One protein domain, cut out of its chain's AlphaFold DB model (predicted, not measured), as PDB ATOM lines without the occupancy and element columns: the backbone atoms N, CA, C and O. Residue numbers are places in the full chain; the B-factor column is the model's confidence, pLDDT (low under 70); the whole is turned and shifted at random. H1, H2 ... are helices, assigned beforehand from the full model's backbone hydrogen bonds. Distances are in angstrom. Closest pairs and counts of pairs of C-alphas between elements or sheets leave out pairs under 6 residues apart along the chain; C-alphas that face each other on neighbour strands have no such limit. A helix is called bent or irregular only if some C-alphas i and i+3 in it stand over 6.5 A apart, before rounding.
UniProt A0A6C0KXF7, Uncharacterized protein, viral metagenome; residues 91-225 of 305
ATOM      1  N   ASP A  91      24.064   0.072  32.466       97.19
ATOM      2  CA  ASP A  91      24.624  -1.207  31.992       97.19
ATOM      3  C   ASP A  91      26.143  -1.368  32.242       97.19
ATOM      4  O   ASP A  91      26.765  -2.318  31.750       97.19
ATOM      5  N   CYS A  92      26.762  -0.452  32.997       97.19
ATOM      6  CA  CYS A  92      28.212  -0.383  33.220       97.19
ATOM      7  C   CYS A  92      28.824  -1.706  33.700       97.19
ATOM      8  O   CYS A  92      29.854  -2.132  33.181       97.19
ATOM      9  N   PHE A  93      28.158  -2.428  34.607       97.56
ATOM     10  CA  PHE A  93      28.648  -3.706  35.123       97.56
ATOM     11  C   PHE A  93      28.798  -4.762  34.021       97.56
ATOM     12  O   PHE A  93      29.889  -5.289  33.801       97.56
ATOM     13  N   TYR A  94      27.741  -5.037  33.258       98.44
ATOM     14  CA  TYR A  94      27.797  -6.019  32.173       98.44
ATOM     15  C   TYR A  94      28.687  -5.541  31.009       98.44
ATOM     16  O   TYR A  94      29.397  -6.351  30.407       98.44
ATOM     17  N   SER A  95      28.718  -4.232  30.733       98.56
ATOM     18  CA  SER A  95      29.649  -3.612  29.779       98.56
ATOM     19  C   SER A  95      31.113  -3.832  30.187       98.56
ATOM     20  O   SER A  95      31.934  -4.240  29.362       98.56
ATOM     21  N   SER A  96      31.443  -3.657  31.468       98.38
ATOM     22  CA  SER A  96      32.789  -3.876  32.006       98.38
ATOM     23  C   SER A  96      33.246  -5.330  31.811       98.38
ATOM     24  O   SER A  96      34.354  -5.572  31.322       98.38
ATOM     25  N   ILE A  97      32.360  -6.307  32.057       98.56
ATOM     26  CA  ILE A  97      32.605  -7.736  31.809       98.56
ATOM     27  C   ILE A  97      32.839  -7.988  30.318       98.56
ATOM     28  O   ILE A  97      33.821  -8.645  29.959       98.56
ATOM     29  N   TYR A  98      31.970  -7.460  29.448       98.56
ATOM     30  CA  TYR A  98      32.092  -7.610  27.995       98.56
ATOM     31  C   TYR A  98      33.441  -7.096  27.493       98.56
ATOM     32  O   TYR A  98      34.167  -7.813  26.798       98.56
ATOM     33  N   ARG A  99      33.799  -5.860  27.860       97.81
ATOM     34  CA  ARG A  99      35.017  -5.191  27.391       97.81
ATOM     35  C   ARG A  99      36.270  -5.870  27.936       97.81
ATOM     36  O   ARG A  99      37.157  -6.202  27.145       97.81
ATOM     37  N   ALA A 100      36.301  -6.201  29.228       97.50
ATOM     38  CA  ALA A 100      37.405  -6.946  29.834       97.50
ATOM     39  C   ALA A 100      37.600  -8.328  29.185       97.50
ATOM     40  O   ALA A 100      38.730  -8.749  28.922       97.50
ATOM     41  N   ALA A 101      36.508  -9.037  28.883       97.50
ATOM     42  CA  ALA A 101      36.556 -10.330  28.205       97.50
ATOM     43  C   ALA A 101      36.985 -10.213  26.735       97.50
ATOM     44  O   ALA A 101      37.704 -11.081  26.237       97.50
ATOM     45  N   LYS A 102      36.566  -9.157  26.030       96.06
ATOM     46  CA  LYS A 102      36.881  -8.917  24.613       96.06
ATOM     47  C   LYS A 102      38.359  -8.617  24.382       96.06
ATOM     48  O   LYS A 102      38.918  -9.049  23.375       96.06
ATOM     49  N   GLU A 103      39.010  -7.912  25.304       93.81
ATOM     50  CA  GLU A 103      40.443  -7.604  25.203       93.81
ATOM     51  C   GLU A 103      41.347  -8.818  25.461       93.81
ATOM     52  O   GLU A 103      42.541  -8.795  25.144       93.81
ATOM     53  N   ARG A 104      40.784  -9.907  25.995       92.50
ATOM     54  CA  ARG A 104      41.518 -11.117  26.356       92.50
ATOM     55  C   ARG A 104      41.198 -12.268  25.396       92.50
ATOM     56  O   ARG A 104      40.057 -12.730  25.345       92.50
ATOM     57  N   PRO A 105      42.195 -12.791  24.654       91.25
ATOM     58  CA  PRO A 105      41.966 -13.842  23.668       91.25
ATOM     59  C   PRO A 105      41.218 -15.053  24.241       91.25
ATOM     60  O   PRO A 105      41.649 -15.660  25.217       91.25
ATOM     61  N   GLY A 106      40.101 -15.408  23.605       94.19
ATOM     62  CA  GLY A 106      39.318 -16.604  23.921       94.19
ATOM     63  C   GLY A 106      38.337 -16.477  25.091       94.19
ATOM     64  O   GLY A 106      37.460 -17.329  25.201       94.19
ATOM     65  N   ILE A 107      38.409 -15.435  25.930       97.38
ATOM     66  CA  ILE A 107      37.514 -15.318  27.095       97.38
ATOM     67  C   ILE A 107      36.074 -15.041  26.667       97.38
ATOM     68  O   ILE A 107      35.174 -15.768  27.077       97.38
ATOM     69  N   LEU A 108      35.846 -14.054  25.795       97.75
ATOM     70  CA  LEU A 108      34.492 -13.727  25.332       97.75
ATOM     71  C   LEU A 108      33.796 -14.929  24.665       97.75
ATOM     72  O   LEU A 108      32.620 -15.189  24.906       97.75
ATOM     73  N   ASN A 109      34.539 -15.721  23.886       98.12
ATOM     74  CA  ASN A 109      34.004 -16.919  23.233       98.12
ATOM     75  C   ASN A 109      33.730 -18.063  24.228       98.12
ATOM     76  O   ASN A 109      32.788 -18.839  24.049       98.12
ATOM     77  N   ARG A 110      34.527 -18.159  25.299       97.94
ATOM     78  CA  ARG A 110      34.288 -19.097  26.401       97.94
ATOM     79  C   ARG A 110      33.015 -18.737  27.158       97.94
ATOM     80  O   ARG A 110      32.193 -19.620  27.376       97.94
ATOM     81  N   LEU A 111      32.806 -17.451  27.462       98.38
ATOM     82  CA  LEU A 111      31.555 -16.949  28.043       98.38
ATOM     83  C   LEU A 111      30.358 -17.263  27.141       98.38
ATOM     84  O   LEU A 111      29.383 -17.838  27.619       98.38
ATOM     85  N   LYS A 112      30.463 -16.972  25.833       98.38
ATOM     86  CA  LYS A 112      29.441 -17.316  24.830       98.38
ATOM     87  C   LYS A 112      29.026 -18.779  24.941       98.38
ATOM     88  O   LYS A 112      27.846 -19.074  25.072       98.38
ATOM     89  N   THR A 113      29.999 -19.683  24.898       98.25
ATOM     90  CA  THR A 113      29.751 -21.129  24.833       98.25
ATOM     91  C   THR A 113      29.229 -21.673  26.161       98.25
ATOM     92  O   THR A 113      28.212 -22.360  26.191       98.25
ATOM     93  N   CYS A 114      29.889 -21.324  27.266       98.50
ATOM     94  CA  CYS A 114      29.559 -21.799  28.608       98.50
ATOM     95  C   CYS A 114      28.180 -21.310  29.079       98.50
ATOM     96  O   CYS A 114      27.366 -22.090  29.574       98.50
ATOM     97  N   LEU A 115      27.892 -20.016  28.897       98.06
ATOM     98  CA  LEU A 115      26.665 -19.390  29.392       98.06
ATOM     99  C   LEU A 115      25.558 -19.282  28.336       98.06
ATOM    100  O   LEU A 115      24.441 -18.902  28.689       98.06
ATOM    101  N   ARG A 116      25.839 -19.668  27.082       98.12
ATOM    102  CA  ARG A 116      24.941 -19.538  25.919       98.12
ATOM    103  C   ARG A 116      24.517 -18.084  25.672       98.12
ATOM    104  O   ARG A 116      23.335 -17.796  25.518       98.12
ATOM    105  N   LEU A 117      25.489 -17.171  25.682       98.38
ATOM    106  CA  LEU A 117      25.260 -15.732  25.486       98.38
ATOM    107  C   LEU A 117      25.247 -15.360  24.002       98.38
ATOM    108  O   LEU A 117      25.927 -15.992  23.190       98.38
ATOM    109  N   ASN A 118      24.531 -14.292  23.657       98.38
ATOM    110  CA  ASN A 118      24.684 -13.617  22.372       98.38
ATOM    111  C   ASN A 118      25.872 -12.644  22.485       98.38
ATOM    112  O   ASN A 118      25.945 -11.898  23.450       98.38
ATOM    113  N   ILE A 119      26.820 -12.658  21.544       98.31
ATOM    114  CA  ILE A 119      27.998 -11.765  21.577       98.31
ATOM    115  C   ILE A 119      28.133 -10.893  20.324       98.31
ATOM    116  O   ILE A 119      29.204 -10.329  20.092       98.31
ATOM    117  N   ASP A 120      27.077 -10.804  19.513       98.06
ATOM    118  CA  ASP A 120      27.093 -10.124  18.213       98.06
ATOM    119  C   ASP A 120      27.324  -8.612  18.369       98.06
ATOM    120  O   ASP A 120      27.968  -7.977  17.534       98.06
ATOM    121  N   SER A 121      26.876  -8.044  19.491       97.81
ATOM    122  CA  SER A 121      27.153  -6.673  19.915       97.81
ATOM    123  C   SER A 121      27.308  -6.587  21.438       97.81
ATOM    124  O   SER A 121      26.973  -7.526  22.162       97.81
ATOM    125  N   GLU A 122      27.818  -5.457  21.939       98.31
ATOM    126  CA  GLU A 122      27.891  -5.192  23.385       98.31
ATOM    127  C   GLU A 122      26.490  -5.199  24.018       98.31
ATOM    128  O   GLU A 122      26.273  -5.868  25.024       98.31
ATOM    129  N   THR A 123      25.512  -4.558  23.376       98.31
ATOM    130  CA  THR A 123      24.106  -4.553  23.807       98.31
ATOM    131  C   THR A 123      23.494  -5.955  23.844       98.31
ATOM    132  O   THR A 123      22.862  -6.324  24.831       98.31
ATOM    133  N   ALA A 124      23.719  -6.774  22.808       98.38
ATOM    134  CA  ALA A 124      23.207  -8.146  22.766       98.38
ATOM    135  C   ALA A 124      23.843  -9.034  23.852       98.38
ATOM    136  O   ALA A 124      23.163  -9.866  24.460       98.38
ATOM    137  N   PHE A 125      25.133  -8.824  24.139       98.62
ATOM    138  CA  PHE A 125      25.801  -9.458  25.273       98.62
ATOM    139  C   PHE A 125      25.154  -9.071  26.591       98.62
ATOM    140  O   PHE A 125      24.767  -9.965  27.337       98.62
ATOM    141  N   ILE A 126      24.993  -7.773  26.850       98.56
ATOM    142  CA  ILE A 126      24.410  -7.265  28.096       98.56
ATOM    143  C   ILE A 126      23.029  -7.883  28.325       98.56
ATOM    144  O   ILE A 126      22.812  -8.503  29.366       98.56
ATOM    145  N   GLN A 127      22.131  -7.805  27.337       98.44
ATOM    146  CA  GLN A 127      20.780  -8.349  27.486       98.44
ATOM    147  C   GLN A 127      20.792  -9.868  27.697       98.44
ATOM    148  O   GLN A 127      20.168 -10.374  28.627       98.44
ATOM    149  N   SER A 128      21.552 -10.618  26.891       98.56
ATOM    150  CA  SER A 128      21.597 -12.079  27.041       98.56
ATOM    151  C   SER A 128      22.222 -12.528  28.369       98.56
ATOM    152  O   SER A 128      21.856 -13.590  28.890       98.56
ATOM    153  N   PHE A 129      23.129 -11.728  28.941       98.62
ATOM    154  CA  PHE A 129      23.705 -11.963  30.262       98.62
ATOM    155  C   PHE A 129      22.683 -11.679  31.366       98.62
ATOM    156  O   PHE A 129      22.475 -12.542  32.219       98.62
ATOM    157  N   ARG A 130      21.980 -10.542  31.313       98.25
ATOM    158  CA  ARG A 130      20.857 -10.221  32.215       98.25
ATOM    159  C   ARG A 130      19.812 -11.340  32.228       98.25
ATOM    160  O   ARG A 130      19.482 -11.885  33.281       98.25
ATOM    161  N   ASP A 131      19.395 -11.803  31.051       98.44
ATOM    162  CA  ASP A 131      18.464 -12.930  30.911       98.44
ATOM    163  C   ASP A 131      19.027 -14.229  31.505       98.44
ATOM    164  O   ASP A 131      18.293 -15.062  32.050       98.44
ATOM    165  N   LYS A 132      20.342 -14.453  31.383       98.38
ATOM    166  CA  LYS A 132      21.014 -15.606  31.984       98.38
ATOM    167  C   LYS A 132      20.969 -15.535  33.509       98.38
ATOM    168  O   LYS A 132      20.601 -16.546  34.102       98.38
ATOM    169  N   VAL A 133      21.272 -14.388  34.116       98.12
ATOM    170  CA  VAL A 133      21.185 -14.177  35.572       98.12
ATOM    171  C   VAL A 133      19.753 -14.391  36.057       98.12
ATOM    172  O   VAL A 133      19.525 -15.211  36.944       98.12
ATOM    173  N   ALA A 134      18.768 -13.778  35.400       98.06
ATOM    174  CA  ALA A 134      17.358 -13.946  35.743       98.06
ATOM    175  C   ALA A 134      16.894 -15.414  35.661       98.06
ATOM    176  O   ALA A 134      16.195 -15.915  36.544       98.06
ATOM    177  N   ARG A 135      17.311 -16.155  34.623       98.25
ATOM    178  CA  ARG A 135      17.034 -17.601  34.525       98.25
ATOM    179  C   ARG A 135      17.718 -18.406  35.626       98.25
ATOM    180  O   ARG A 135      17.124 -19.380  36.083       98.25
ATOM    181  N   THR A 136      18.938 -18.042  36.016       97.50
ATOM    182  CA  THR A 136      19.649 -18.683  37.130       97.50
ATOM    183  C   THR A 136      18.880 -18.470  38.432       97.50
ATOM    184  O   THR A 136      18.503 -19.462  39.048       97.50
ATOM    185  N   ILE A 137      18.514 -17.225  38.761       97.00
ATOM    186  CA  ILE A 137      17.721 -16.890  39.957       97.00
ATOM    187  C   ILE A 137      16.397 -17.663  39.974       97.00
ATOM    188  O   ILE A 137      16.047 -18.283  40.971       97.00
ATOM    189  N   ARG A 138      15.672 -17.707  38.849       97.12
ATOM    190  CA  ARG A 138      14.399 -18.443  38.762       97.12
ATOM    191  C   ARG A 138      14.555 -19.945  39.021       97.12
ATOM    192  O   ARG A 138      13.640 -20.565  39.550       97.12
ATOM    193  N   ARG A 139      15.669 -20.546  38.593       97.06
ATOM    194  CA  ARG A 139      15.888 -22.001  38.671       97.06
ATOM    195  C   ARG A 139      16.537 -22.452  39.971       97.06
ATOM    196  O   ARG A 139      16.242 -23.549  40.428       97.06
ATOM    197  N   GLN A 140      17.477 -21.669  40.483       96.50
ATOM    198  CA  GLN A 140      18.337 -22.040  41.609       96.50
ATOM    199  C   GLN A 140      18.008 -21.249  42.879       96.50
ATOM    200  O   GLN A 140      18.479 -21.607  43.953       96.50
ATOM    201  N   GLY A 141      17.162 -20.223  42.770       95.44
ATOM    202  CA  GLY A 141      16.881 -19.295  43.853       95.44
ATOM    203  C   GLY A 141      17.969 -18.233  43.989       95.44
ATOM    204  O   GLY A 141      18.759 -17.981  43.076       95.44
ATOM    205  N   LEU A 142      17.972 -17.577  45.141       94.88
ATOM    206  CA  LEU A 142      18.965 -16.571  45.481       94.88
ATOM    207  C   LEU A 142      20.235 -17.238  46.032       94.88
ATOM    208  O   LEU A 142      20.190 -18.348  46.564       94.88
ATOM    209  N   GLN A 143      21.369 -16.551  45.896       92.62
ATOM    210  CA  GLN A 143      22.659 -17.018  46.394       92.62
ATOM    211  C   GLN A 143      22.589 -17.196  47.914       92.62
ATOM    212  O   GLN A 143      21.989 -16.372  48.612       92.62
ATOM    213  N   LYS A 144      23.200 -18.275  48.412       91.81
ATOM    214  CA  LYS A 144      23.219 -18.615  49.836       91.81
ATOM    215  C   LYS A 144      24.539 -18.247  50.495       91.81
ATOM    216  O   LYS A 144      25.611 -18.500  49.949       91.81
ATOM    217  N   GLU A 145      24.441 -17.747  51.717       84.69
ATOM    218  CA  GLU A 145      25.541 -17.508  52.641       84.69
ATOM    219  C   GLU A 145      25.146 -18.088  54.009       84.69
ATOM    220  O   GLU A 145      24.065 -17.824  54.527       84.69
ATOM    221  N   ASN A 146      25.982 -18.962  54.579       87.81
ATOM    222  CA  ASN A 146      25.693 -19.639  55.855       87.81
ATOM    223  C   ASN A 146      24.324 -20.357  55.900       87.81
ATOM    224  O   ASN A 146      23.637 -20.357  56.918       87.81
ATOM    225  N   SER A 147      23.946 -21.014  54.797       90.69
ATOM    226  CA  SER A 147      22.673 -21.743  54.600       90.69
ATOM    227  C   SER A 147      21.421 -20.883  54.403       90.69
ATOM    228  O   SER A 147      20.388 -21.442  54.030       90.69
ATOM    229  N   LYS A 148      21.508 -19.562  54.578       92.38
ATOM    230  CA  LYS A 148      20.420 -18.610  54.315       92.38
ATOM    231  C   LYS A 148      20.632 -17.979  52.955       92.38
ATOM    232  O   LYS A 148      21.778 -17.733  52.581       92.38
ATOM    233  N   ASP A 149      19.572 -17.759  52.190       93.44
ATOM    234  CA  ASP A 149      19.721 -16.907  51.013       93.44
ATOM    235  C   ASP A 149      19.574 -15.429  51.365       93.44
ATOM    236  O   ASP A 149      19.233 -15.072  52.493       93.44
ATOM    237  N   ILE A 150      19.895 -14.562  50.403       89.44
ATOM    238  CA  ILE A 150      19.901 -13.118  50.644       89.44
ATOM    239  C   ILE A 150      18.536 -12.588  51.105       89.44
ATOM    240  O   ILE A 150      18.502 -11.645  51.883       89.44
ATOM    241  N   TYR A 151      17.418 -13.192  50.682       90.94
ATOM    242  CA  TYR A 151      16.100 -12.770  51.157       90.94
ATOM    243  C   TYR A 151      15.920 -13.135  52.628       90.94
ATOM    244  O   TYR A 151      15.515 -12.284  53.412       90.94
ATOM    245  N   ASP A 152      16.268 -14.366  53.009       91.75
ATOM    246  CA  ASP A 152      16.155 -14.813  54.401       91.75
ATOM    247  C   ASP A 152      17.048 -13.951  55.318       91.75
ATOM    248  O   ASP A 152      16.633 -13.547  56.401       91.75
ATOM    249  N   TYR A 153      18.250 -13.591  54.851       88.94
ATOM    250  CA  TYR A 153      19.157 -12.677  55.553       88.94
ATOM    251  C   TYR A 153      18.574 -11.262  55.723       88.94
ATOM    252  O   TYR A 153      18.623 -10.696  56.818       88.94
ATOM    253  N   LEU A 154      18.005 -10.692  54.656       85.56
ATOM    254  CA  LEU A 154      17.370  -9.373  54.700       85.56
ATOM    255  C   LEU A 154      16.146  -9.368  55.617       85.56
ATOM    256  O   LEU A 154      15.982  -8.437  56.400       85.56
ATOM    257  N   GLN A 155      15.319 -10.415  55.562       85.69
ATOM    258  CA  GLN A 155      14.128 -10.544  56.399       85.69
ATOM    259  C   GLN A 155      14.488 -10.625  57.884       85.69
ATOM    260  O   GLN A 155      13.858  -9.968  58.709       85.69
ATOM    261  N   GLU A 156      15.507 -11.413  58.229       85.81
ATOM    262  CA  GLU A 156      15.994 -11.491  59.605       85.81
ATOM    263  C   GLU A 156      16.542 -10.157  60.083       85.81
ATOM    264  O   GLU A 156      16.230  -9.743  61.195       85.81
ATOM    265  N   THR A 157      17.306  -9.463  59.240       80.75
ATOM    266  CA  THR A 157      17.888  -8.178  59.624       80.75
ATOM    267  C   THR A 157      16.812  -7.100  59.788       80.75
ATOM    268  O   THR A 157      16.827  -6.369  60.773       80.75
ATOM    269  N   ALA A 158      15.810  -7.052  58.901       78.56
ATOM    270  CA  ALA A 158      14.652  -6.164  59.043       78.56
ATOM    271  C   ALA A 158      13.858  -6.426  60.338       78.56
ATOM    272  O   ALA A 158      13.316  -5.505  60.945       78.56
ATOM    273  N   ALA A 159      13.811  -7.677  60.809       78.06
ATOM    274  CA  ALA A 159      13.093  -8.033  62.031       78.06
ATOM    275  C   ALA A 159      13.794  -7.587  63.331       78.06
ATOM    276  O   ALA A 159      13.133  -7.525  64.371       78.06
ATOM    277  N   LEU A 160      15.097  -7.278  63.302       74.12
ATOM    278  CA  LEU A 160      15.885  -6.982  64.508       74.12
ATOM    279  C   LEU A 160      15.626  -5.585  65.110       74.12
ATOM    280  O   LEU A 160      15.988  -5.367  66.263       74.12
ATOM    281  N   LYS A 161      14.922  -4.678  64.407       65.69
ATOM    282  CA  LYS A 161      14.481  -3.337  64.881       65.69
ATOM    283  C   LYS A 161      15.574  -2.440  65.500       65.69
ATOM    284  O   LYS A 161      15.254  -1.460  66.165       65.69
ATOM    285  N   ASP A 162      16.849  -2.747  65.291       67.94
ATOM    286  CA  ASP A 162      17.998  -2.114  65.951       67.94
ATOM    287  C   ASP A 162      18.847  -1.246  65.000       67.94
ATOM    288  O   ASP A 162      20.025  -1.004  65.258       67.94
ATOM    289  N   GLY A 163      18.261  -0.776  63.892       61.72
ATOM    290  CA  GLY A 163      18.943   0.041  62.875       61.72
ATOM    291  C   GLY A 163      19.888  -0.745  61.958       61.72
ATOM    292  O   GLY A 163      20.558  -0.183  61.092       61.72
ATOM    293  N   THR A 164      19.948  -2.071  62.105       72.38
ATOM    294  CA  THR A 164      20.791  -2.931  61.262       72.38
ATOM    295  C   THR A 164      20.338  -2.965  59.806       72.38
ATOM    296  O   THR A 164      21.183  -3.043  58.916       72.38
ATOM    297  N   TYR A 165      19.032  -2.869  59.539       73.31
ATOM    298  CA  TYR A 165      18.525  -2.815  58.169       73.31
ATOM    299  C   TYR A 165      18.902  -1.499  57.481       73.31
ATOM    300  O   TYR A 165      19.394  -1.537  56.363       73.31
ATOM    301  N   GLU A 166      18.795  -0.357  58.159       71.19
ATOM    302  CA  GLU A 166      19.235   0.945  57.629       71.19
ATOM    303  C   GLU A 166      20.732   0.919  57.279       71.19
ATOM    304  O   GLU A 166      21.121   1.323  56.186       71.19
ATOM    305  N   ALA A 167      21.562   0.321  58.142       70.12
ATOM    306  CA  ALA A 167      22.985   0.121  57.865       70.12
ATOM    307  C   ALA A 167      23.252  -0.833  56.680       70.12
ATOM    308  O   ALA A 167      24.264  -0.687  55.991       70.12
ATOM    309  N   ILE A 168      22.367  -1.808  56.423       70.69
ATOM    310  CA  ILE A 168      22.389  -2.583  55.174       70.69
ATOM    311  C   ILE A 168      22.042  -1.662  54.011       70.69
ATOM    312  O   ILE A 168      22.764  -1.674  53.027       70.69
ATOM    313  N   MET A 169      20.985  -0.857  54.101       73.88
ATOM    314  CA  MET A 169      20.562   0.025  53.009       73.88
ATOM    315  C   MET A 169      21.644   1.030  52.615       73.88
ATOM    316  O   MET A 169      21.842   1.250  51.424       73.88
ATOM    317  N   ASP A 170      22.407   1.546  53.580       69.44
ATOM    318  CA  ASP A 170      23.576   2.403  53.334       69.44
ATOM    319  C   ASP A 170      24.682   1.706  52.521       69.44
ATOM    320  O   ASP A 170      25.488   2.366  51.865       69.44
ATOM    321  N   ALA A 171      24.725   0.371  52.548       65.88
ATOM    322  CA  ALA A 171      25.652  -0.446  51.769       65.88
ATOM    323  C   ALA A 171      25.087  -0.886  50.403       65.88
ATOM    324  O   ALA A 171      25.762  -1.608  49.665       65.88
ATOM    325  N   TYR A 172      23.846  -0.515  50.061       69.12
ATOM    326  CA  TYR A 172      23.210  -0.859  48.786       69.12
ATOM    327  C   TYR A 172      22.945   0.407  47.955       69.12
ATOM    328  O   TYR A 172      22.749   1.492  48.495       69.12
ATOM    329  N   PRO A 173      22.922   0.316  46.610       64.50
ATOM    330  CA  PRO A 173      22.647   1.485  45.782       64.50
ATOM    331  C   PRO A 173      21.231   2.025  46.024       64.50
ATOM    332  O   PRO A 173      20.308   1.246  46.256       64.50
ATOM    333  N   ASN A 174      21.025   3.332  45.825       70.06
ATOM    334  CA  ASN A 174      19.742   4.024  46.047       70.06
ATOM    335  C   ASN A 174      18.507   3.351  45.415       70.06
ATOM    336  O   ASN A 174      17.395   3.516  45.919       70.06
ATOM    337  N   TRP A 175      18.663   2.606  44.311       69.75
ATOM    338  CA  TRP A 175      17.543   1.880  43.699       69.75
ATOM    339  C   TRP A 175      16.979   0.805  44.636       69.75
ATOM    340  O   TRP A 175      15.778   0.572  44.627       69.75
ATOM    341  N   PHE A 176      17.821   0.183  45.466       72.12
ATOM    342  CA  PHE A 176      17.405  -0.839  46.420       72.12
ATOM    343  C   PHE A 176      16.517  -0.217  47.500       72.12
ATOM    344  O   PHE A 176      15.444  -0.736  47.787       72.12
ATOM    345  N   THR A 177      16.894   0.963  47.998       76.12
ATOM    346  CA  THR A 177      16.066   1.786  48.893       76.12
ATOM    347  C   THR A 177      14.770   2.228  48.239       76.12
ATOM    348  O   THR A 177      13.714   2.165  48.858       76.12
ATOM    349  N   THR A 178      14.826   2.606  46.963       72.62
ATOM    350  CA  THR A 178      13.634   2.994  46.197       72.62
ATOM    351  C   THR A 178      12.664   1.820  46.015       72.62
ATOM    352  O   THR A 178      11.455   2.005  46.095       72.62
ATOM    353  N   GLU A 179      13.174   0.612  45.766       68.88
ATOM    354  CA  GLU A 179      12.359  -0.568  45.449       68.88
ATOM    355  C   GLU A 179      11.861  -1.307  46.705       68.88
ATOM    356  O   GLU A 179      10.767  -1.879  46.693       68.88
ATOM    357  N   PHE A 180      12.650  -1.317  47.787       73.75
ATOM    358  CA  PHE A 180      12.392  -2.138  48.978       73.75
ATOM    359  C   PHE A 180      12.126  -1.347  50.267       73.75
ATOM    360  O   PHE A 180      11.713  -1.962  51.253       73.75
ATOM    361  N   GLY A 181      12.269  -0.019  50.240       71.94
ATOM    362  CA  GLY A 181      12.059   0.848  51.401       71.94
ATOM    363  C   GLY A 181      13.274   0.920  52.332       71.94
ATOM    364  O   GLY A 181      14.193   0.100  52.235       71.94
ATOM    365  N   THR A 182      13.301   1.917  53.217       71.62
ATOM    366  CA  THR A 182      14.418   2.161  54.154       71.62
ATOM    367  C   THR A 182      14.402   1.242  55.369       71.62
ATOM    368  O   THR A 182      15.446   1.057  55.981       71.62
ATOM    369  N   GLU A 183      13.258   0.637  55.689       67.88
ATOM    370  CA  GLU A 183      13.058  -0.303  56.803       67.88
ATOM    371  C   GLU A 183      12.682  -1.717  56.312       67.88
ATOM    372  O   GLU A 183      12.416  -2.623  57.103       67.88
ATOM    373  N   GLY A 184      12.648  -1.931  54.993       69.56
ATOM    374  CA  GLY A 184      12.269  -3.209  54.390       69.56
ATOM    375  C   GLY A 184      10.760  -3.422  54.370       69.56
ATOM    376  O   GLY A 184      10.287  -4.537  54.128       69.56
ATOM    377  N   GLU A 185       9.993  -2.348  54.566       76.06
ATOM    378  CA  GLU A 185       8.534  -2.293  54.540       76.06
ATOM    379  C   GLU A 185       7.942  -2.826  53.225       76.06
ATOM    380  O   GLU A 185       6.770  -3.207  53.162       76.06
ATOM    381  N   HIS A 186       8.758  -2.917  52.172       77.75
ATOM    382  CA  HIS A 186       8.362  -3.452  50.879       77.75
ATOM    383  C   HIS A 186       9.014  -4.790  50.538       77.75
ATOM    384  O   HIS A 186       8.863  -5.231  49.402       77.75
ATOM    385  N   LEU A 187       9.671  -5.504  51.460       80.00
ATOM    386  CA  LEU A 187      10.244  -6.828  51.156       80.00
ATOM    387  C   LEU A 187       9.178  -7.850  50.722       80.00
ATOM    388  O   LEU A 187       9.449  -8.661  49.832       80.00
ATOM    389  N   ALA A 188       7.951  -7.741  51.249       85.88
ATOM    390  CA  ALA A 188       6.818  -8.629  50.953       85.88
ATOM    391  C   ALA A 188       7.186 -10.122  51.100       85.88
ATOM    392  O   ALA A 188       8.073 -10.476  51.879       85.88
ATOM    393  N   THR A 189       6.503 -11.025  50.386       91.06
ATOM    394  CA  THR A 189       6.872 -12.449  50.370       91.06
ATOM    395  C   THR A 189       8.132 -12.689  49.532       91.06
ATOM    396  O   THR A 189       8.423 -11.951  48.588       91.06
ATOM    397  N   LYS A 190       8.853 -13.785  49.798       93.06
ATOM    398  CA  LYS A 190      10.018 -14.209  49.001       93.06
ATOM    399  C   LYS A 190       9.712 -14.329  47.508       93.06
ATOM    400  O   LYS A 190      10.536 -13.974  46.667       93.06
ATOM    401  N   ALA A 191       8.519 -14.821  47.176       93.75
ATOM    402  CA  ALA A 191       8.068 -14.943  45.796       93.75
ATOM    403  C   ALA A 191       7.918 -13.566  45.129       93.75
ATOM    404  O   ALA A 191       8.380 -13.382  44.001       93.75
ATOM    405  N   ASP A 192       7.348 -12.586  45.835       91.00
ATOM    406  CA  ASP A 192       7.187 -11.214  45.341       91.00
ATOM    407  C   ASP A 192       8.522 -10.471  45.238       91.00
ATOM    408  O   ASP A 192       8.762  -9.747  44.267       91.00
ATOM    409  N   PHE A 193       9.423 -10.681  46.202       91.38
ATOM    410  CA  PHE A 193      10.801 -10.196  46.146       91.38
ATOM    411  C   PHE A 193      11.518 -10.709  44.894       91.38
ATOM    412  O   PHE A 193      11.998  -9.917  44.084       91.38
ATOM    413  N   ILE A 194      11.518 -12.031  44.675       93.38
ATOM    414  CA  ILE A 194      12.137 -12.640  43.492       93.38
ATOM    415  C   ILE A 194      11.477 -12.110  42.217       93.38
ATOM    416  O   ILE A 194      12.175 -11.769  41.266       93.38
ATOM    417  N   LYS A 195      10.146 -11.995  42.174       94.19
ATOM    418  CA  LYS A 195       9.425 -11.477  41.004       94.19
ATOM    419  C   LYS A 195       9.870 -10.057  40.632       94.19
ATOM    420  O   LYS A 195      10.111  -9.804  39.450       94.19
ATOM    421  N   ARG A 196      10.002  -9.154  41.608       91.12
ATOM    422  CA  ARG A 196      10.486  -7.779  41.388       91.12
ATOM    423  C   ARG A 196      11.951  -7.745  40.977       91.12
ATOM    424  O   ARG A 196      12.266  -7.147  39.953       91.12
ATOM    425  N   LEU A 197      12.810  -8.492  41.672       91.81
ATOM    426  CA  LEU A 197      14.220  -8.618  41.305       91.81
ATOM    427  C   LEU A 197      14.382  -9.108  39.860       91.81
ATOM    428  O   LEU A 197      15.147  -8.537  39.096       91.81
ATOM    429  N   LEU A 198      13.626 -10.125  39.436       95.25
ATOM    430  CA  LEU A 198      13.678 -10.627  38.059       95.25
ATOM    431  C   LEU A 198      13.250  -9.568  37.029       95.25
ATOM    432  O   LEU A 198      13.825  -9.514  35.938       95.25
ATOM    433  N   LYS A 199      12.256  -8.733  37.357       94.50
ATOM    434  CA  LYS A 199      11.831  -7.613  36.505       94.50
ATOM    435  C   LYS A 199      12.939  -6.561  36.384       94.50
ATOM    436  O   LYS A 199      13.178  -6.089  35.278       94.50
ATOM    437  N   HIS A 200      13.629  -6.252  37.483       92.38
ATOM    438  CA  HIS A 200      14.768  -5.327  37.514       92.38
ATOM    439  C   HIS A 200      15.953  -5.845  36.694       92.38
ATOM    440  O   HIS A 200      16.349  -5.224  35.713       92.38
ATOM    441  N   VAL A 201      16.437  -7.050  37.016       94.88
ATOM    442  CA  VAL A 201      17.609  -7.689  36.389       94.88
ATOM    443  C   VAL A 201      17.501  -7.705  34.864       94.88
ATOM    444  O   VAL A 201      18.487  -7.473  34.165       94.88
ATOM    445  N   THR A 202      16.306  -8.002  34.339       97.00
ATOM    446  CA  THR A 202      16.062  -8.159  32.894       97.00
ATOM    447  C   THR A 202      15.899  -6.843  32.140       97.00
ATOM    448  O   THR A 202      15.974  -6.852  30.908       97.00
ATOM    449  N   LYS A 203      15.700  -5.721  32.836       96.38
ATOM    450  CA  LYS A 203      15.504  -4.416  32.212       96.38
ATOM    451  C   LYS A 203      16.856  -3.799  31.857       96.38
ATOM    452  O   LYS A 203      17.733  -3.616  32.698       96.38
ATOM    453  N   GLN A 204      17.032  -3.486  30.577       96.62
ATOM    454  CA  GLN A 204      18.236  -2.822  30.104       96.62
ATOM    455  C   GLN A 204      18.329  -1.398  30.671       96.62
ATOM    456  O   GLN A 204      17.323  -0.697  30.781       96.62
ATOM    457  N   GLY A 205      19.547  -0.976  31.001       94.81
ATOM    458  CA  GLY A 205      19.836   0.340  31.553       94.81
ATOM    459  C   GLY A 205      19.548   0.492  33.049       94.81
ATOM    460  O   GLY A 205      19.765   1.560  33.611       94.81
ATOM    461  N   GLU A 206      19.096  -0.572  33.715       92.88
ATOM    462  CA  GLU A 206      18.983  -0.578  35.170       92.88
ATOM    463  C   GLU A 206      20.337  -0.806  35.836       92.88
ATOM    464  O   GLU A 206      21.126  -1.657  35.406       92.88
ATOM    465  N   TRP A 207      20.595  -0.063  36.910       91.12
ATOM    466  CA  TRP A 207      21.828  -0.190  37.677       91.12
ATOM    467  C   TRP A 207      21.893  -1.543  38.385       91.12
ATOM    468  O   TRP A 207      20.937  -1.999  39.012       91.12
ATOM    469  N   VAL A 208      23.056  -2.179  38.293       91.62
ATOM    470  CA  VAL A 208      23.323  -3.476  38.916       91.62
ATOM    471  C   VAL A 208      23.664  -3.273  40.389       91.62
ATOM    472  O   VAL A 208      24.599  -2.541  40.709       91.62
ATOM    473  N   GLY A 209      22.922  -3.929  41.283       88.19
ATOM    474  CA  GLY A 209      23.240  -3.971  42.714       88.19
ATOM    475  C   GLY A 209      23.995  -5.231  43.144       88.19
ATOM    476  O   GLY A 209      24.237  -6.145  42.355       88.19
ATOM    477  N   GLU A 210      24.322  -5.295  44.433       87.25
ATOM    478  CA  GLU A 210      25.146  -6.355  45.032       87.25
ATOM    479  C   GLU A 210      24.581  -7.769  44.813       87.25
ATOM    480  O   GLU A 210      25.329  -8.706  44.529       87.25
ATOM    481  N   ILE A 211      23.252  -7.931  44.858       90.38
ATOM    482  CA  ILE A 211      22.601  -9.231  44.628       90.38
ATOM    483  C   ILE A 211      22.941  -9.771  43.235       90.38
ATOM    484  O   ILE A 211      23.319 -10.933  43.090       90.38
ATOM    485  N   GLU A 212      22.839  -8.935  42.203       93.12
ATOM    486  CA  GLU A 212      23.192  -9.318  40.836       93.12
ATOM    487  C   GLU A 212      24.687  -9.593  40.686       93.12
ATOM    488  O   GLU A 212      25.070 -10.596  40.080       93.12
ATOM    489  N   THR A 213      25.532  -8.744  41.273       94.06
ATOM    490  CA  THR A 213      26.988  -8.921  41.262       94.06
ATOM    491  C   THR A 213      27.383 -10.285  41.826       94.06
ATOM    492  O   THR A 213      28.122 -11.033  41.178       94.06
ATOM    493  N   ARG A 214      26.831 -10.662  42.984       93.50
ATOM    494  CA  ARG A 214      27.067 -11.964  43.623       93.50
ATOM    495  C   ARG A 214      26.612 -13.134  42.754       93.50
ATOM    496  O   ARG A 214      27.368 -14.088  42.574       93.50
ATOM    497  N   GLN A 215      25.434 -13.030  42.135       95.38
ATOM    498  CA  GLN A 215      24.931 -14.046  41.201       95.38
ATOM    499  C   GLN A 215      25.880 -14.253  40.017       95.38
ATOM    500  O   GLN A 215      26.156 -15.383  39.608       95.38
ATOM    501  N   VAL A 216      26.434 -13.169  39.470       97.38
ATOM    502  CA  VAL A 216      27.435 -13.256  38.401       97.38
ATOM    503  C   VAL A 216      28.739 -13.885  38.898       97.38
ATOM    504  O   VAL A 216      29.317 -14.724  38.202       97.38
ATOM    505  N   MET A 217      29.197 -13.530  40.099       96.38
ATOM    506  CA  MET A 217      30.411 -14.097  40.698       96.38
ATOM    507  C   MET A 217      30.291 -15.596  41.006       96.38
ATOM    508  O   MET A 217      31.299 -16.297  40.914       96.38
ATOM    509  N   GLU A 218      29.094 -16.099  41.310       95.88
ATOM    510  CA  GLU A 218      28.822 -17.536  41.469       95.88
ATOM    511  C   GLU A 218      28.690 -18.260  40.119       95.88
ATOM    512  O   GLU A 218      29.123 -19.405  39.967       95.88
ATOM    513  N   LEU A 219      28.154 -17.580  39.102       97.19
ATOM    514  CA  LEU A 219      27.929 -18.155  37.776       97.19
ATOM    515  C   LEU A 219      29.228 -18.370  36.979       97.19
ATOM    516  O   LEU A 219      29.388 -19.380  36.290       97.19
ATOM    517  N   LEU A 220      30.147 -17.404  37.022       97.81
ATOM    518  CA  LEU A 220      31.340 -17.385  36.167       97.81
ATOM    519  C   LEU A 220      32.385 -18.487  36.430       97.81
ATOM    520  O   LEU A 220      33.000 -18.934  35.452       97.81
ATOM    521  N   PRO A 221      32.589 -18.984  37.666       97.38
ATOM    522  CA  PRO A 221      33.495 -20.096  37.939       97.38
ATOM    523  C   PRO A 221      33.216 -21.354  37.111       97.38
ATOM    524  O   PRO A 221      34.170 -22.035  36.729       97.38
ATOM    525  N   ALA A 222      31.954 -21.619  36.748       97.12
ATOM    526  CA  ALA A 222      31.582 -22.724  35.855       97.12
ATOM    527  C   ALA A 222      32.194 -22.600  34.445       97.12
ATOM    528  O   ALA A 222      32.297 -23.582  33.716       97.12
ATOM    529  N   CYS A 223      32.633 -21.398  34.069       97.88
ATOM    530  CA  CYS A 223      33.295 -21.093  32.805       97.88
ATOM    531  C   CYS A 223      34.811 -20.935  32.947       97.88
ATOM    532  O   CYS A 223      35.448 -20.374  32.058       97.88
ATOM    533  N   GLU A 224      35.384 -21.369  34.072       97.75
ATOM    534  CA  GLU A 224      36.789 -21.162  34.433       97.75
ATOM    535  C   GLU A 224      37.199 -19.676  34.504       97.75
ATOM    536  O   GLU A 224      38.372 -19.329  34.337       97.75
ATOM    537  N   ILE A 225      36.238 -18.791  34.770       98.06
ATOM    538  CA  ILE A 225      36.437 -17.342  34.841       98.06
ATOM    539  C   ILE A 225      36.062 -16.861  36.240       98.06
ATOM    540  O   ILE A 225      35.094 -17.316  36.836       98.06
TER     541      ILE A 225
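This is residues 91 to 225 of the 305 residues of an uncharacterized protein of viral metagenome (UniProt A0A6C0KXF7). The model is an elongated body of helices in two unequal lobes: in the larger, H1, H7 and H8 pack on the long helix H3, with H2 at the far end touching H1 and H8; in the smaller and looser lobe lie the short helices H4, H5 and H6. H8 crosses H3, while H7 runs back from the smaller lobe side by side with H3. The printed part has 135 residues with eight named helices, H1 to H8 in order along the chain, and no named strand; the class is all helix, with 89 residues in the helices. The whole is compact, with a radius of gyration of the C-alphas of 15.9 A, and the C-alphas span 50 by 28 by 22 A.

H3, residues 122 to 140, is the hub, touching three other helices. It touches H7, residues 190 to 202, at a shallow tilt of 14 degrees, opposite ways; their closest C-alphas, those of Arg 130 and Thr 202, are 5.3 A apart. With residues 122 to 129 alone, H3 touches H1, residues 92 to 102; the closest C-alphas, of Tyr 94 and Ile 126, are 5.4 A apart, and the lines are only just about perpendicular, at 70.3 degrees. Residues 133 to 137 of H3 touch residues 212 to 216 of H8, residues 210 to 223, about perpendicular at 86 degrees, with the C-alphas of Val 133 and Gln 215 closest at 6.8 A. H2, residues 107 to 115, touches H1 only at the corner by their link, the C-alphas of Ala 101 and Leu 108 being closest at 4.9 A. Residues 222 to 223 of H8 touch H2, about perpendicular at 85 degrees; the closest C-alphas, of Cys 114 and Cys 223, are 5.7 A apart. Leaving out H1 and H2, which touch only at the corner, one of the five pairs of helices that touch is at a shallow tilt, and the helix packing is mostly crossed. In the smaller lobe H4, residues 150 to 159, touches H5, residues 164 to 169, at a steep tilt of 50 degrees, opposite ways, with the C-alphas of Ala 158 and Tyr 165 closest at 5.2 A. H4 is close to but not clearly touching H7, the C-alphas of Tyr 151 and Lys 190 being closest at 6.6 A. H6, residues 174 to 180, touches no helix; it is near H7, and close to but not clearly touching H5, where the C-alphas of Met 169 and Thr 177 are closest at 6.3 A. H1 and H4 are apart, for instance. In H1 to H7 each O i to N i+4 pair is within hydrogen-bond range; in H8 it is 7 of 10.

H3 is the longest helix, 26.6 A from C-alpha 122 at (27.891, -5.192, 23.385) to C-alpha 140. H8 is 20.8 A long and ends with C-alpha 223 at (33.295, -21.093, 32.805); it is neither bent nor irregular, but only just: C-alphas 218 and 221 are 6.4 A apart. H7 measures 18.2 A, H1 14.9 A, H4 14.2 A, H2 11.8 A, H6 10.0 A and H5 8.8 A. H1 begins with C-alpha 92 at (28.212, -0.383, 33.220).

The two C-alphas farthest apart, of Pro 105 and Lys 161, are 50.6 A apart. The printed part has no cut and no long link; the links H1 to H2, H4 to H5 and H5 to H6 are tight. Between H3 and H4, residues 144 to 145 pair antiparallel with residues 148 to 149. The mean pLDDT of the printed part is 89.7; residues 161 to 163, 170 to 173, 175, 179 and 183 to 184 are under 70.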